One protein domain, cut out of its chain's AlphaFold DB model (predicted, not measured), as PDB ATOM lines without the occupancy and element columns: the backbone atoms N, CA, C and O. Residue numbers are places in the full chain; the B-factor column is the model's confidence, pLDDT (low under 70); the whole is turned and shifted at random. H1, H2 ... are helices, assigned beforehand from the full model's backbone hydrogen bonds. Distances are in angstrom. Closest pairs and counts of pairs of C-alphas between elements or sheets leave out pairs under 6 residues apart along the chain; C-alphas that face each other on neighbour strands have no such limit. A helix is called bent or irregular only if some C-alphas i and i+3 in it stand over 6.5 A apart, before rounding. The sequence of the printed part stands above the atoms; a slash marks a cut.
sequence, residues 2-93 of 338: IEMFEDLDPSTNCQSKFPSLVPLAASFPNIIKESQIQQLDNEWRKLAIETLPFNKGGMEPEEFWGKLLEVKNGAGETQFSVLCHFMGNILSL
ATOM      1  N   ILE A   2      46.241  -2.718  26.738       36.72
ATOM      2  CA  ILE A   2      44.905  -3.293  26.445       36.72
ATOM      3  C   ILE A   2      44.930  -4.827  26.250       36.72
ATOM      4  O   ILE A   2      44.173  -5.520  26.919       36.72
ATOM      5  N   GLU A   3      45.880  -5.370  25.476       40.22
ATOM      6  CA  GLU A   3      46.048  -6.834  25.310       40.22
ATOM      7  C   GLU A   3      46.305  -7.592  26.627       40.22
ATOM      8  O   GLU A   3      45.842  -8.711  26.800       40.22
ATOM      9  N   MET A   4      47.000  -6.980  27.598       48.84
ATOM     10  CA  MET A   4      47.245  -7.616  28.901       48.84
ATOM     11  C   MET A   4      45.978  -7.712  29.758       48.84
ATOM     12  O   MET A   4      45.947  -8.515  30.682       48.84
ATOM     13  N   PHE A   5      44.966  -6.880  29.493       52.03
ATOM     14  CA  PHE A   5      43.713  -6.847  30.250       52.03
ATOM     15  C   PHE A   5      42.633  -7.737  29.636       52.03
ATOM     16  O   PHE A   5      41.893  -8.364  30.388       52.03
ATOM     17  N   GLU A   6      42.586  -7.862  28.306       50.41
ATOM     18  CA  GLU A   6      41.748  -8.872  27.636       50.41
ATOM     19  C   GLU A   6      42.138 -10.294  28.075       50.41
ATOM     20  O   GLU A   6      41.281 -11.149  28.278       50.41
ATOM     21  N   ASP A   7      43.428 -10.528  28.329       47.88
ATOM     22  CA  ASP A   7      43.929 -11.800  28.853       47.88
ATOM     23  C   ASP A   7      43.741 -11.993  30.373       47.88
ATOM     24  O   ASP A   7      44.020 -13.080  30.885       47.88
ATOM     25  N   LEU A   8      43.276 -10.976  31.109       54.19
ATOM     26  CA  LEU A   8      42.928 -11.072  32.535       54.19
ATOM     27  C   LEU A   8      41.455 -11.442  32.758       54.19
ATOM     28  O   LEU A   8      41.024 -11.527  33.909       54.19
ATOM     29  N   ASP A   9      40.702 -11.700  31.683       59.31
ATOM     30  CA  ASP A   9      39.317 -12.149  31.758       59.31
ATOM     31  C   ASP A   9      39.223 -13.498  32.509       59.31
ATOM     32  O   ASP A   9      39.725 -14.522  32.021       59.31
ATOM     33  N   PRO A  10      38.572 -13.532  33.689       54.56
ATOM     34  CA  PRO A  10      38.417 -14.739  34.495       54.56
ATOM     35  C   PRO A  10      37.494 -15.798  33.867       54.56
ATOM     36  O   PRO A  10      37.457 -16.934  34.354       54.56
ATOM     37  N   SER A  11      36.764 -15.455  32.799       50.00
ATOM     38  CA  SER A  11      35.961 -16.386  32.000       50.00
ATOM     39  C   SER A  11      36.819 -17.265  31.076       50.00
ATOM     40  O   SER A  11      36.400 -18.354  30.673       50.00
ATOM     41  N   THR A  12      38.050 -16.830  30.788       55.47
ATOM     42  CA  THR A  12      39.033 -17.571  29.998       55.47
ATOM     43  C   THR A  12      40.061 -18.253  30.901       55.47
ATOM     44  O   THR A  12      40.188 -17.958  32.088       55.47
ATOM     45  N   ASN A  13      40.822 -19.206  30.359       57.34
ATOM     46  CA  ASN A  13      41.876 -19.921  31.088       57.34
ATOM     47  C   ASN A  13      43.122 -19.024  31.313       57.34
ATOM     48  O   ASN A  13      44.246 -19.425  30.998       57.34
ATOM     49  N   CYS A  14      42.931 -17.793  31.801       59.84
ATOM     50  CA  CYS A  14      43.931 -16.726  31.930       59.84
ATOM     51  C   CYS A  14      45.160 -17.151  32.747       59.84
ATOM     52  O   CYS A  14      46.294 -16.804  32.418       59.84
ATOM     53  N   GLN A  15      44.960 -18.016  33.744       63.03
ATOM     54  CA  GLN A  15      46.017 -18.564  34.600       63.03
ATOM     55  C   GLN A  15      47.008 -19.470  33.847       63.03
ATOM     56  O   GLN A  15      48.138 -19.644  34.297       63.03
ATOM     57  N   SER A  16      46.621 -20.021  32.687       61.56
ATOM     58  CA  SER A  16      47.533 -20.785  31.821       61.56
ATOM     59  C   SER A  16      48.485 -19.892  31.017       61.56
ATOM     60  O   SER A  16      49.604 -20.308  30.720       61.56
ATOM     61  N   LYS A  17      48.063 -18.658  30.702       63.31
ATOM     62  CA  LYS A  17      48.871 -17.654  29.994       63.31
ATOM     63  C   LYS A  17      49.717 -16.811  30.953       63.31
ATOM     64  O   LYS A  17      50.849 -16.469  30.626       63.31
ATOM     65  N   PHE A  18      49.194 -16.529  32.151       69.88
ATOM     66  CA  PHE A  18      49.846 -15.720  33.182       69.88
ATOM     67  C   PHE A  18      50.109 -16.541  34.457       69.88
ATOM     68  O   PHE A  18      49.307 -16.518  35.388       69.88
ATOM     69  N   PRO A  19      51.246 -17.256  34.549       71.94
ATOM     70  CA  PRO A  19      51.579 -18.085  35.715       71.94
ATOM     71  C   PRO A  19      52.007 -17.284  36.962       71.94
ATOM     72  O   PRO A  19      52.125 -17.849  38.053       71.94
ATOM     73  N   SER A  20      52.273 -15.982  36.816       80.56
ATOM     74  CA  SER A  20      52.620 -15.083  37.918       80.56
ATOM     75  C   SER A  20      52.157 -13.656  37.636       80.56
ATOM     76  O   SER A  20      52.281 -13.174  36.508       80.56
ATOM     77  N   LEU A  21      51.679 -12.972  38.678       80.88
ATOM     78  CA  LEU A  21      51.301 -11.556  38.617       80.88
ATOM     79  C   LEU A  21      52.430 -10.611  39.046       80.88
ATOM     80  O   LEU A  21      52.266  -9.398  38.957       80.88
ATOM     81  N   VAL A  22      53.586 -11.129  39.475       81.94
ATOM     82  CA  VAL A  22      54.718 -10.308  39.938       81.94
ATOM     83  C   VAL A  22      55.192  -9.291  38.883       81.94
ATOM     84  O   VAL A  22      55.349  -8.123  39.241       81.94
ATOM     85  N   PRO A  23      55.361  -9.648  37.588       79.62
ATOM     86  CA  PRO A  23      55.772  -8.677  36.566       79.62
ATOM     87  C   PRO A  23      54.737  -7.564  36.343       79.62
ATOM     88  O   PRO A  23      55.095  -6.413  36.087       79.62
ATOM     89  N   LEU A  24      53.449  -7.900  36.476       77.44
ATOM     90  CA  LEU A  24      52.352  -6.943  36.366       77.44
ATOM     91  C   LEU A  24      52.332  -6.007  37.579       77.44
ATOM     92  O   LEU A  24      52.311  -4.793  37.417       77.44
ATOM     93  N   ALA A  25      52.415  -6.560  38.790       81.19
ATOM     94  CA  ALA A  25      52.465  -5.801  40.037       81.19
ATOM     95  C   ALA A  25      53.647  -4.819  40.077       81.19
ATOM     96  O   ALA A  25      53.478  -3.675  40.493       81.19
ATOM     97  N   ALA A  26      54.814  -5.224  39.561       78.69
ATOM     98  CA  ALA A  26      55.993  -4.363  39.449       78.69
ATOM     99  C   ALA A  26      55.769  -3.134  38.547       78.69
ATOM    100  O   ALA A  26      56.420  -2.107  38.730       78.69
ATOM    101  N   SER A  27      54.830  -3.213  37.601       78.25
ATOM    102  CA  SER A  27      54.465  -2.087  36.730       78.25
ATOM    103  C   SER A  27      53.533  -1.077  37.417       78.25
ATOM    104  O   SER A  27      53.364   0.033  36.914       78.25
ATOM    105  N   PHE A  28      52.951  -1.424  38.574       77.75
ATOM    106  CA  PHE A  28      51.981  -0.601  39.305       77.75
ATOM    107  C   PHE A  28      52.341  -0.433  40.800       77.75
ATOM    108  O   PHE A  28      51.554  -0.809  41.674       77.75
ATOM    109  N   PRO A  29      53.486   0.202  41.127       76.06
ATOM    110  CA  PRO A  29      53.968   0.343  42.511       76.06
ATOM    111  C   PRO A  29      53.056   1.193  43.414       76.06
ATOM    112  O   PRO A  29      53.117   1.090  44.635       76.06
ATOM    113  N   ASN A  30      52.180   2.016  42.827       74.75
ATOM    114  CA  ASN A  30      51.207   2.826  43.568       74.75
ATOM    115  C   ASN A  30      49.913   2.065  43.910       74.75
ATOM    116  O   ASN A  30      49.126   2.548  44.719       74.75
ATOM    117  N   ILE A  31      49.672   0.906  43.284       78.31
ATOM    118  CA  ILE A  31      48.453   0.103  43.477       78.31
ATOM    119  C   ILE A  31      48.680  -0.984  44.531       78.31
ATOM    120  O   ILE A  31      47.777  -1.283  45.311       78.31
ATOM    121  N   ILE A  32      49.883  -1.560  44.577       80.44
ATOM    122  CA  ILE A  32      50.246  -2.606  45.533       80.44
ATOM    123  C   ILE A  32      51.612  -2.335  46.162       80.44
ATOM    124  O   ILE A  32      52.574  -1.990  45.480       80.44
ATOM    125  N   LYS A  33      51.700  -2.513  47.483       81.88
ATOM    126  CA  LYS A  33      52.955  -2.375  48.233       81.88
ATOM    127  C   LYS A  33      53.851  -3.588  47.998       81.88
ATOM    128  O   LYS A  33      53.353  -4.710  47.935       81.88
ATOM    129  N   GLU A  34      55.170  -3.391  47.995       79.94
ATOM    130  CA  GLU A  34      56.149  -4.481  47.827       79.94
ATOM    131  C   GLU A  34      55.942  -5.640  48.815       79.94
ATOM    132  O   GLU A  34      56.049  -6.806  48.440       79.94
ATOM    133  N   SER A  35      55.545  -5.337  50.055       83.75
ATOM    134  CA  SER A  35      55.260  -6.343  51.086       83.75
ATOM    135  C   SER A  35      54.077  -7.264  50.763       83.75
ATOM    136  O   SER A  35      53.973  -8.343  51.341       83.75
ATOM    137  N   GLN A  36      53.189  -6.862  49.849       84.00
ATOM    138  CA  GLN A  36      51.974  -7.594  49.482       84.00
ATOM    139  C   GLN A  36      52.115  -8.361  48.160       84.00
ATOM    140  O   GLN A  36      51.269  -9.199  47.856       84.00
ATOM    141  N   ILE A  37      53.190  -8.141  47.393       84.44
ATOM    142  CA  ILE A  37      53.408  -8.779  46.082       84.44
ATOM    143  C   ILE A  37      53.502 -10.305  46.210       84.44
ATOM    144  O   ILE A  37      52.915 -11.035  45.414       84.44
ATOM    145  N   GLN A  38      54.188 -10.800  47.244       86.31
ATOM    146  CA  GLN A  38      54.285 -12.240  47.488       86.31
ATOM    147  C   GLN A  38      52.917 -12.855  47.815       86.31
ATOM    148  O   GLN A  38      52.613 -13.964  47.377       86.31
ATOM    149  N   GLN A  39      52.089 -12.137  48.579       87.12
ATOM    150  CA  GLN A  39      50.744 -12.585  48.928       87.12
ATOM    151  C   GLN A  39      49.827 -12.592  47.698       87.12
ATOM    152  O   GLN A  39      49.127 -13.577  47.478       87.12
ATOM    153  N   LEU A  40      49.897 -11.552  46.862       87.19
ATOM    154  CA  LEU A  40      49.173 -11.467  45.593       87.19
ATOM    155  C   LEU A  40      49.467 -12.672  44.687       87.19
ATOM    156  O   LEU A  40      48.546 -13.307  44.175       87.19
ATOM    157  N   ASP A  41      50.745 -13.004  44.499       85.69
ATOM    158  CA  ASP A  41      51.158 -14.103  43.619       85.69
ATOM    159  C   ASP A  41      50.729 -15.476  44.166       85.69
ATOM    160  O   ASP A  41      50.338 -16.369  43.411       85.69
ATOM    161  N   ASN A  42      50.732 -15.633  45.492       86.50
ATOM    162  CA  ASN A  42      50.232 -16.836  46.154       86.50
ATOM    163  C   ASN A  42      48.711 -16.992  45.977       86.50
ATOM    164  O   ASN A  42      48.249 -18.084  45.645       86.50
ATOM    165  N   GLU A  43      47.939 -15.918  46.174       87.12
ATOM    166  CA  GLU A  43      46.483 -15.906  45.976       87.12
ATOM    167  C   GLU A  43      46.114 -16.205  44.514       87.12
ATOM    168  O   GLU A  43      45.211 -17.002  44.255       87.12
ATOM    169  N   TRP A  44      46.871 -15.660  43.557       85.62
ATOM    170  CA  TRP A  44      46.692 -15.925  42.128       85.62
ATOM    171  C   TRP A  44      46.902 -17.398  41.757       85.62
ATOM    172  O   TRP A  44      46.069 -18.002  41.079       85.62
ATOM    173  N   ARG A  45      47.983 -18.017  42.244       83.19
ATOM    174  CA  ARG A  45      48.238 -19.450  42.010       83.19
ATOM    175  C   ARG A  45      47.209 -20.337  42.696       83.19
ATOM    176  O   ARG A  45      46.842 -21.377  42.156       83.19
ATOM    177  N   LYS A  46      46.732 -19.929  43.873       83.69
ATOM    178  CA  LYS A  46      45.692 -20.652  44.607       83.69
ATOM    179  C   LYS A  46      44.374 -20.671  43.830       83.69
ATOM    180  O   LYS A  46      43.777 -21.734  43.688       83.69
ATOM    181  N   LEU A  47      43.983 -19.538  43.241       81.12
ATOM    182  CA  LEU A  47      42.782 -19.411  42.406       81.12
ATOM    183  C   LEU A  47      42.769 -20.386  41.211       81.12
ATOM    184  O   LEU A  47      41.704 -20.853  40.810       81.12
ATOM    185  N   ALA A  48      43.943 -20.709  40.658       76.00
ATOM    186  CA  ALA A  48      44.079 -21.631  39.528       76.00
ATOM    187  C   ALA A  48      43.783 -23.099  39.892       76.00
ATOM    188  O   ALA A  48      43.406 -23.890  39.030       76.00
ATOM    189  N   ILE A  49      43.963 -23.469  41.162       76.00
ATOM    190  CA  ILE A  49      43.843 -24.852  41.647       76.00
ATOM    191  C   ILE A  49      42.524 -25.048  42.409       76.00
ATOM    192  O   ILE A  49      41.999 -26.157  42.493       76.00
ATOM    193  N   GLU A  50      41.981 -23.973  42.973       75.06
ATOM    194  CA  GLU A  50      40.846 -24.027  43.880       75.06
ATOM    195  C   GLU A  50      39.494 -24.118  43.160       75.06
ATOM    196  O   GLU A  50      39.198 -23.401  42.198       75.06
ATOM    197  N   THR A  51      38.635 -25.009  43.655       75.06
ATOM    198  CA  THR A  51      37.246 -25.127  43.209       75.06
ATOM    199  C   THR A  51      36.411 -24.015  43.831       75.06
ATOM    200  O   THR A  51      36.141 -24.036  45.032       75.06
ATOM    201  N   LEU A  52      36.000 -23.049  43.011       78.56
ATOM    202  CA  LEU A  52      35.171 -21.928  43.449       78.56
ATOM    203  C   LEU A  52      33.714 -22.359  43.693       78.56
ATOM    204  O   LEU A  52      33.205 -23.228  42.983       78.56
ATOM    205  N   PRO A  53      33.008 -21.719  44.646       77.44
ATOM    206  CA  PRO A  53      31.610 -22.025  44.954       77.44
ATOM    207  C   PRO A  53      30.610 -21.486  43.913       77.44
ATOM    208  O   PRO A  53      29.404 -21.657  44.075       77.44
ATOM    209  N   PHE A  54      31.088 -20.836  42.847       76.88
ATOM    210  CA  PHE A  54      30.279 -20.249  41.780       76.88
ATOM    211  C   PHE A  54      30.829 -20.611  40.390       76.88
ATOM    212  O   PHE A  54      32.011 -20.917  40.228       76.88
ATOM    213  N   ASN A  55      29.957 -20.598  39.375       73.88
ATOM    214  CA  ASN A  55      30.326 -20.897  37.986       73.88
ATOM    215  C   ASN A  55      31.172 -19.753  37.398       73.88
ATOM    216  O   ASN A  55      30.840 -18.599  37.614       73.88
ATOM    217  N   LYS A  56      32.236 -20.056  36.647       69.62
ATOM    218  CA  LYS A  56      33.114 -19.051  36.017       69.62
ATOM    219  C   LYS A  56      32.572 -18.511  34.680       69.62
ATOM    220  O   LYS A  56      33.019 -17.469  34.220       69.62
ATOM    221  N   GLY A  57      31.648 -19.223  34.029       64.19
ATOM    222  CA  GLY A  57      31.240 -18.926  32.652       64.19
ATOM    223  C   GLY A  57      30.250 -17.764  32.519       64.19
ATOM    224  O   GLY A  57      29.185 -17.800  33.132       64.19
ATOM    225  N   GLY A  58      30.578 -16.797  31.653       66.19
ATOM    226  CA  GLY A  58      29.659 -15.751  31.180       66.19
ATOM    227  C   GLY A  58      29.392 -14.601  32.155       66.19
ATOM    228  O   GLY A  58      28.368 -13.941  32.015       66.19
ATOM    229  N   MET A  59      30.264 -14.390  33.144       70.69
ATOM    230  CA  MET A  59      30.188 -13.249  34.062       70.69
ATOM    231  C   MET A  59      31.058 -12.093  33.583       70.69
ATOM    232  O   MET A  59      32.172 -12.320  33.113       70.69
ATOM    233  N   GLU A  60      30.571 -10.871  33.786       70.75
ATOM    234  CA  GLU A  60      31.385  -9.666  33.625       70.75
ATOM    235  C   GLU A  60      32.511  -9.643  34.681       70.75
ATOM    236  O   GLU A  60      32.306 -10.118  35.811       70.75
ATOM    237  N   PRO A  61      33.699  -9.097  34.360       71.75
ATOM    238  CA  PRO A  61      34.846  -9.075  35.268       71.75
ATOM    239  C   PRO A  61      34.525  -8.492  36.653       71.75
ATOM    240  O   PRO A  61      34.944  -9.049  37.671       71.75
ATOM    241  N   GLU A  62      33.743  -7.415  36.725       72.81
ATOM    242  CA  GLU A  62      33.348  -6.764  37.978       72.81
ATOM    243  C   GLU A  62      32.503  -7.687  38.866       72.81
ATOM    244  O   GLU A  62      32.690  -7.725  40.086       72.81
ATOM    245  N   GLU A  63      31.604  -8.468  38.262       76.69
ATOM    246  CA  GLU A  63      30.757  -9.422  38.978       76.69
ATOM    247  C   GLU A  63      31.582 -10.604  39.506       76.69
ATOM    248  O   GLU A  63      31.384 -11.052  40.641       76.69
ATOM    249  N   PHE A  64      32.551 -11.074  38.717       82.00
ATOM    250  CA  PHE A  64      33.457 -12.147  39.119       82.00
ATOM    251  C   PHE A  64      34.300 -11.757  40.341       82.00
ATOM    252  O   PHE A  64      34.312 -12.484  41.340       82.00
ATOM    253  N   TRP A  65      34.989 -10.611  40.291       81.88
ATOM    254  CA  TRP A  65      35.862 -10.169  41.386       81.88
ATOM    255  C   TRP A  65      35.071  -9.804  42.645       81.88
ATOM    256  O   TRP A  65      35.543 -10.064  43.756       81.88
ATOM    257  N   GLY A  66      33.847  -9.285  42.486       80.81
ATOM    258  CA  GLY A  66      32.913  -9.064  43.589       80.81
ATOM    259  C   GLY A  66      32.560 -10.363  44.319       80.81
ATOM    260  O   GLY A  66      32.742 -10.454  45.533       80.81
ATOM    261  N   LYS A  67      32.156 -11.409  43.586       81.56
ATOM    262  CA  LYS A  67      31.845 -12.725  44.176       81.56
ATOM    263  C   LYS A  67      33.067 -13.405  44.783       81.56
ATOM    264  O   LYS A  67      32.953 -14.072  45.808       81.56
ATOM    265  N   LEU A  68      34.245 -13.232  44.183       83.81
ATOM    266  CA  LEU A  68      35.479 -13.803  44.714       83.81
ATOM    267  C   LEU A  68      35.883 -13.163  46.053       83.81
ATOM    268  O   LEU A  68      36.412 -13.853  46.925       83.81
ATOM    269  N   LEU A  69      35.591 -11.872  46.247       83.94
ATOM    270  CA  LEU A  69      35.840 -11.172  47.509       83.94
ATOM    271  C   LEU A  69      34.987 -11.722  48.666       83.94
ATOM    272  O   LEU A  69      35.421 -11.685  49.818       83.94
ATOM    273  N   GLU A  70      33.804 -12.268  48.375       83.44
ATOM    274  CA  GLU A  70      32.911 -12.875  49.370       83.44
ATOM    275  C   GLU A  70      33.355 -14.279  49.813       83.44
ATOM    276  O   GLU A  70      32.871 -14.791  50.828       83.44
ATOM    277  N   VAL A  71      34.294 -14.906  49.096       83.12
ATOM    278  CA  VAL A  71      34.801 -16.241  49.432       83.12
ATOM    279  C   VAL A  71      35.644 -16.170  50.702       83.12
ATOM    280  O   VAL A  71      36.685 -15.507  50.757       83.12
ATOM    281  N   LYS A  72      35.193 -16.887  51.735       83.69
ATOM    282  CA  LYS A  72      35.854 -16.963  53.040       83.69
ATOM    283  C   LYS A  72      36.568 -18.293  53.234       83.69
ATOM    284  O   LYS A  72      36.061 -19.346  52.855       83.69
ATOM    285  N   ASN A  73      37.721 -18.235  53.889       79.50
ATOM    286  CA  ASN A  73      38.449 -19.412  54.338       79.50
ATOM    287  C   ASN A  73      37.758 -20.062  55.558       79.50
ATOM    288  O   ASN A  73      36.813 -19.518  56.134       79.50
ATOM    289  N   GLY A  74      38.264 -21.217  56.004       70.81
ATOM    290  CA  GLY A  74      37.750 -21.908  57.197       70.81
ATOM    291  C   GLY A  74      37.859 -21.115  58.512       70.81
ATOM    292  O   GLY A  74      37.245 -21.506  59.498       70.81
ATOM    293  N   ALA A  75      38.606 -20.004  58.529       73.00
ATOM    294  CA  ALA A  75      38.716 -19.076  59.655       73.00
ATOM    295  C   ALA A  75      37.752 -17.872  59.549       73.00
ATOM    296  O   ALA A  75      37.720 -17.033  60.447       73.00
ATOM    297  N   GLY A  76      36.944 -17.782  58.484       72.75
ATOM    298  CA  GLY A  76      35.987 -16.694  58.261       72.75
ATOM    299  C   GLY A  76      36.581 -15.415  57.657       72.75
ATOM    300  O   GLY A  76      35.849 -14.434  57.490       72.75
ATOM    301  N   GLU A  77      37.865 -15.417  57.301       78.00
ATOM    302  CA  GLU A  77      38.550 -14.311  56.621       78.00
ATOM    303  C   GLU A  77      38.426 -14.440  55.101       78.00
ATOM    304  O   GLU A  77      38.313 -15.546  54.568       78.00
ATOM    305  N   THR A  78      38.459 -13.315  54.385       82.00
ATOM    306  CA  THR A  78      38.385 -13.309  52.919       82.00
ATOM    307  C   THR A  78      39.638 -13.929  52.311       82.00
ATOM    308  O   THR A  78      40.769 -13.583  52.647       82.00
ATOM    309  N   GLN A  79      39.433 -14.883  51.411       81.44
ATOM    310  CA  GLN A  79      40.488 -15.780  50.952       81.44
ATOM    311  C   GLN A  79      41.397 -15.181  49.872       81.44
ATOM    312  O   GLN A  79      42.551 -15.589  49.758       81.44
ATOM    313  N   PHE A  80      40.876 -14.226  49.102       84.06
ATOM    314  CA  PHE A  80      41.540 -13.607  47.950       84.06
ATOM    315  C   PHE A  80      41.565 -12.078  48.074       84.06
ATOM    316  O   PHE A  80      41.343 -11.356  47.103       84.06
ATOM    317  N   SER A  81      41.725 -11.561  49.296       85.62
ATOM    318  CA  SER A  81      41.510 -10.136  49.560       85.62
ATOM    319  C   SER A  81      42.494  -9.252  48.792       85.62
ATOM    320  O   SER A  81      42.070  -8.271  48.180       85.62
ATOM    321  N   VAL A  82      43.783  -9.601  48.761       85.44
ATOM    322  CA  VAL A  82      44.812  -8.789  48.097       85.44
ATOM    323  C   VAL A  82      44.636  -8.861  46.587       85.44
ATOM    324  O   VAL A  82      44.725  -7.836  45.911       85.44
ATOM    325  N   LEU A  83      44.310 -10.044  46.067       85.31
ATOM    326  CA  LEU A  83      44.034 -10.254  44.656       85.31
ATOM    327  C   LEU A  83      42.811  -9.463  44.175       85.31
ATOM    328  O   LEU A  83      42.914  -8.749  43.180       85.31
ATOM    329  N   CYS A  84      41.682  -9.531  44.884       84.25
ATOM    330  CA  CYS A  84      40.468  -8.810  44.497       84.25
ATOM    331  C   CYS A  84      40.654  -7.287  44.557       84.25
ATOM    332  O   CYS A  84      40.197  -6.586  43.657       84.25
ATOM    333  N   HIS A  85      41.357  -6.763  45.568       83.81
ATOM    334  CA  HIS A  85      41.663  -5.329  45.629       83.81
ATOM    335  C   HIS A  85      42.607  -4.902  44.504       83.81
ATOM    336  O   HIS A  85      42.389  -3.864  43.882       83.81
ATOM    337  N   PHE A  86      43.639  -5.699  44.218       84.94
ATOM    338  CA  PHE A  86      44.564  -5.421  43.124       84.94
ATOM    339  C   PHE A  86      43.834  -5.393  41.779       84.94
ATOM    340  O   PHE A  86      43.944  -4.403  41.061       84.94
ATOM    341  N   MET A  87      43.031  -6.420  41.481       82.31
ATOM    342  CA  MET A  87      42.276  -6.522  40.230       82.31
ATOM    343  C   MET A  87      41.180  -5.464  40.115       82.31
ATOM    344  O   MET A  87      41.041  -4.872  39.054       82.31
ATOM    345  N   GLY A  88      40.460  -5.149  41.194       77.56
ATOM    346  CA  GLY A  88      39.465  -4.073  41.196       77.56
ATOM    347  C   GLY A  88      40.083  -2.699  40.922       77.56
ATOM    348  O   GLY A  88      39.571  -1.937  40.103       77.56
ATOM    349  N   ASN A  89      41.232  -2.399  41.537       79.38
ATOM    350  CA  ASN A  89      41.960  -1.156  41.276       79.38
ATOM    351  C   ASN A  89      42.479  -1.098  39.837       79.38
ATOM    352  O   ASN A  89      42.390  -0.060  39.187       79.38
ATOM    353  N   ILE A  90      42.982  -2.220  39.332       77.31
ATOM    354  CA  ILE A  90      43.439  -2.375  37.956       77.31
ATOM    355  C   ILE A  90      42.279  -2.173  36.972       77.31
ATOM    356  O   ILE A  90      42.417  -1.362  36.065       77.31
ATOM    357  N   LEU A  91      41.112  -2.781  37.200       72.19
ATOM    358  CA  LEU A  91      39.903  -2.609  36.383       72.19
ATOM    359  C   LEU A  91      39.311  -1.193  36.457       72.19
ATOM    360  O   LEU A  91      38.662  -0.762  35.510       72.19
ATOM    361  N   SER A  92      39.579  -0.444  37.526       72.31
ATOM    362  CA  SER A  92      39.165   0.960  37.644       72.31
ATOM    363  C   SER A  92      40.035   1.943  36.847       72.31
ATOM    364  O   SER A  92      39.679   3.119  36.722       72.31
ATOM    365  N   LEU A  93      41.176   1.493  36.311       67.69
ATOM    366  CA  LEU A  93      42.016   2.329  35.459       67.69
ATOM    367  C   LEU A  93      41.335   2.556  34.102       67.69
ATOM    368  O   LEU A  93      40.693   1.656  33.574       67.69
TER     369      LEU A  93
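AT A GLANCE: This is residues 2 to 93 of the 338 residues of the protein "Helitron_like_N domain-containing protein" of Amphimedon queenslandica (UniProt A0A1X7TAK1). The longest helix, H4, and a helical hairpin of H5 and H6 make the main body, with H6 packed on H4 at about a right angle and H5 side by side with H6. Three short helices come first: H3 packs on H4 near one end, H2 is near H4's other end, and H1 touches no helix. The printed part has 92 residues with six named helices, H1 to H6 in chain order, and no named strand; the class is all helix. It is compact, with a radius of gyration of the C-alphas of 12.6 A, and rounded, spanning 31 by 30 by 23 A.

IN THESE COORDINATES: H4, residues 34 to 49, runs 24.6 A from C-alpha 34 at (56.149, -4.481, 47.827) to C-alpha 49 at (43.843, -24.852, 41.647); it is only just irregular, with C-alphas 35 and 38 7.0 A apart. H6 is residues 81 to 91, 15.3 A, ending at C-alpha 91 at (39.903, -2.609, 36.383), and H5 is residues 61 to 69, 12.5 A. H1 is residues 2 to 6, H2 residues 14 to 17 and H3 residues 22 to 26.

HOW THE PARTS SIT: H4 and H6 touch, about perpendicular at 85 degrees; their closest C-alphas, of Leu 40 and Leu 83, are 5.4 A apart. H5 and H6 form a hairpin and touch, a shallow tilt of 15 degrees, opposite ways, closest at the C-alphas of Trp 65 and Cys 84, 5.7 A. H4 touches H3 with residues 37 to 41 alone, closest at the C-alphas of Asp 41 and Val 22, 6.4 A. H2 and H4 are close but not clearly touching, the C-alphas of Gln 15 and Ala 48 being closest at 6.1 A. H1 and H6 are only just apart, closest 8.4 A. Every O i to N i+4 pair is within hydrogen-bond range in H1, H3, H5 and H6, and 9 of 12 in H4; H2 is too short for such a pair.

THE WHOLE: The C-alphas farthest apart are those of Ile 2 and Ala 75, at 37.3 A. The printed part has no cut. The links H4 to H5 and H5 to H6 are long, 11 residues each. The mean pLDDT of the printed part is 74.6, and residues 2 to 18, 56 to 58 and 93 are under 70.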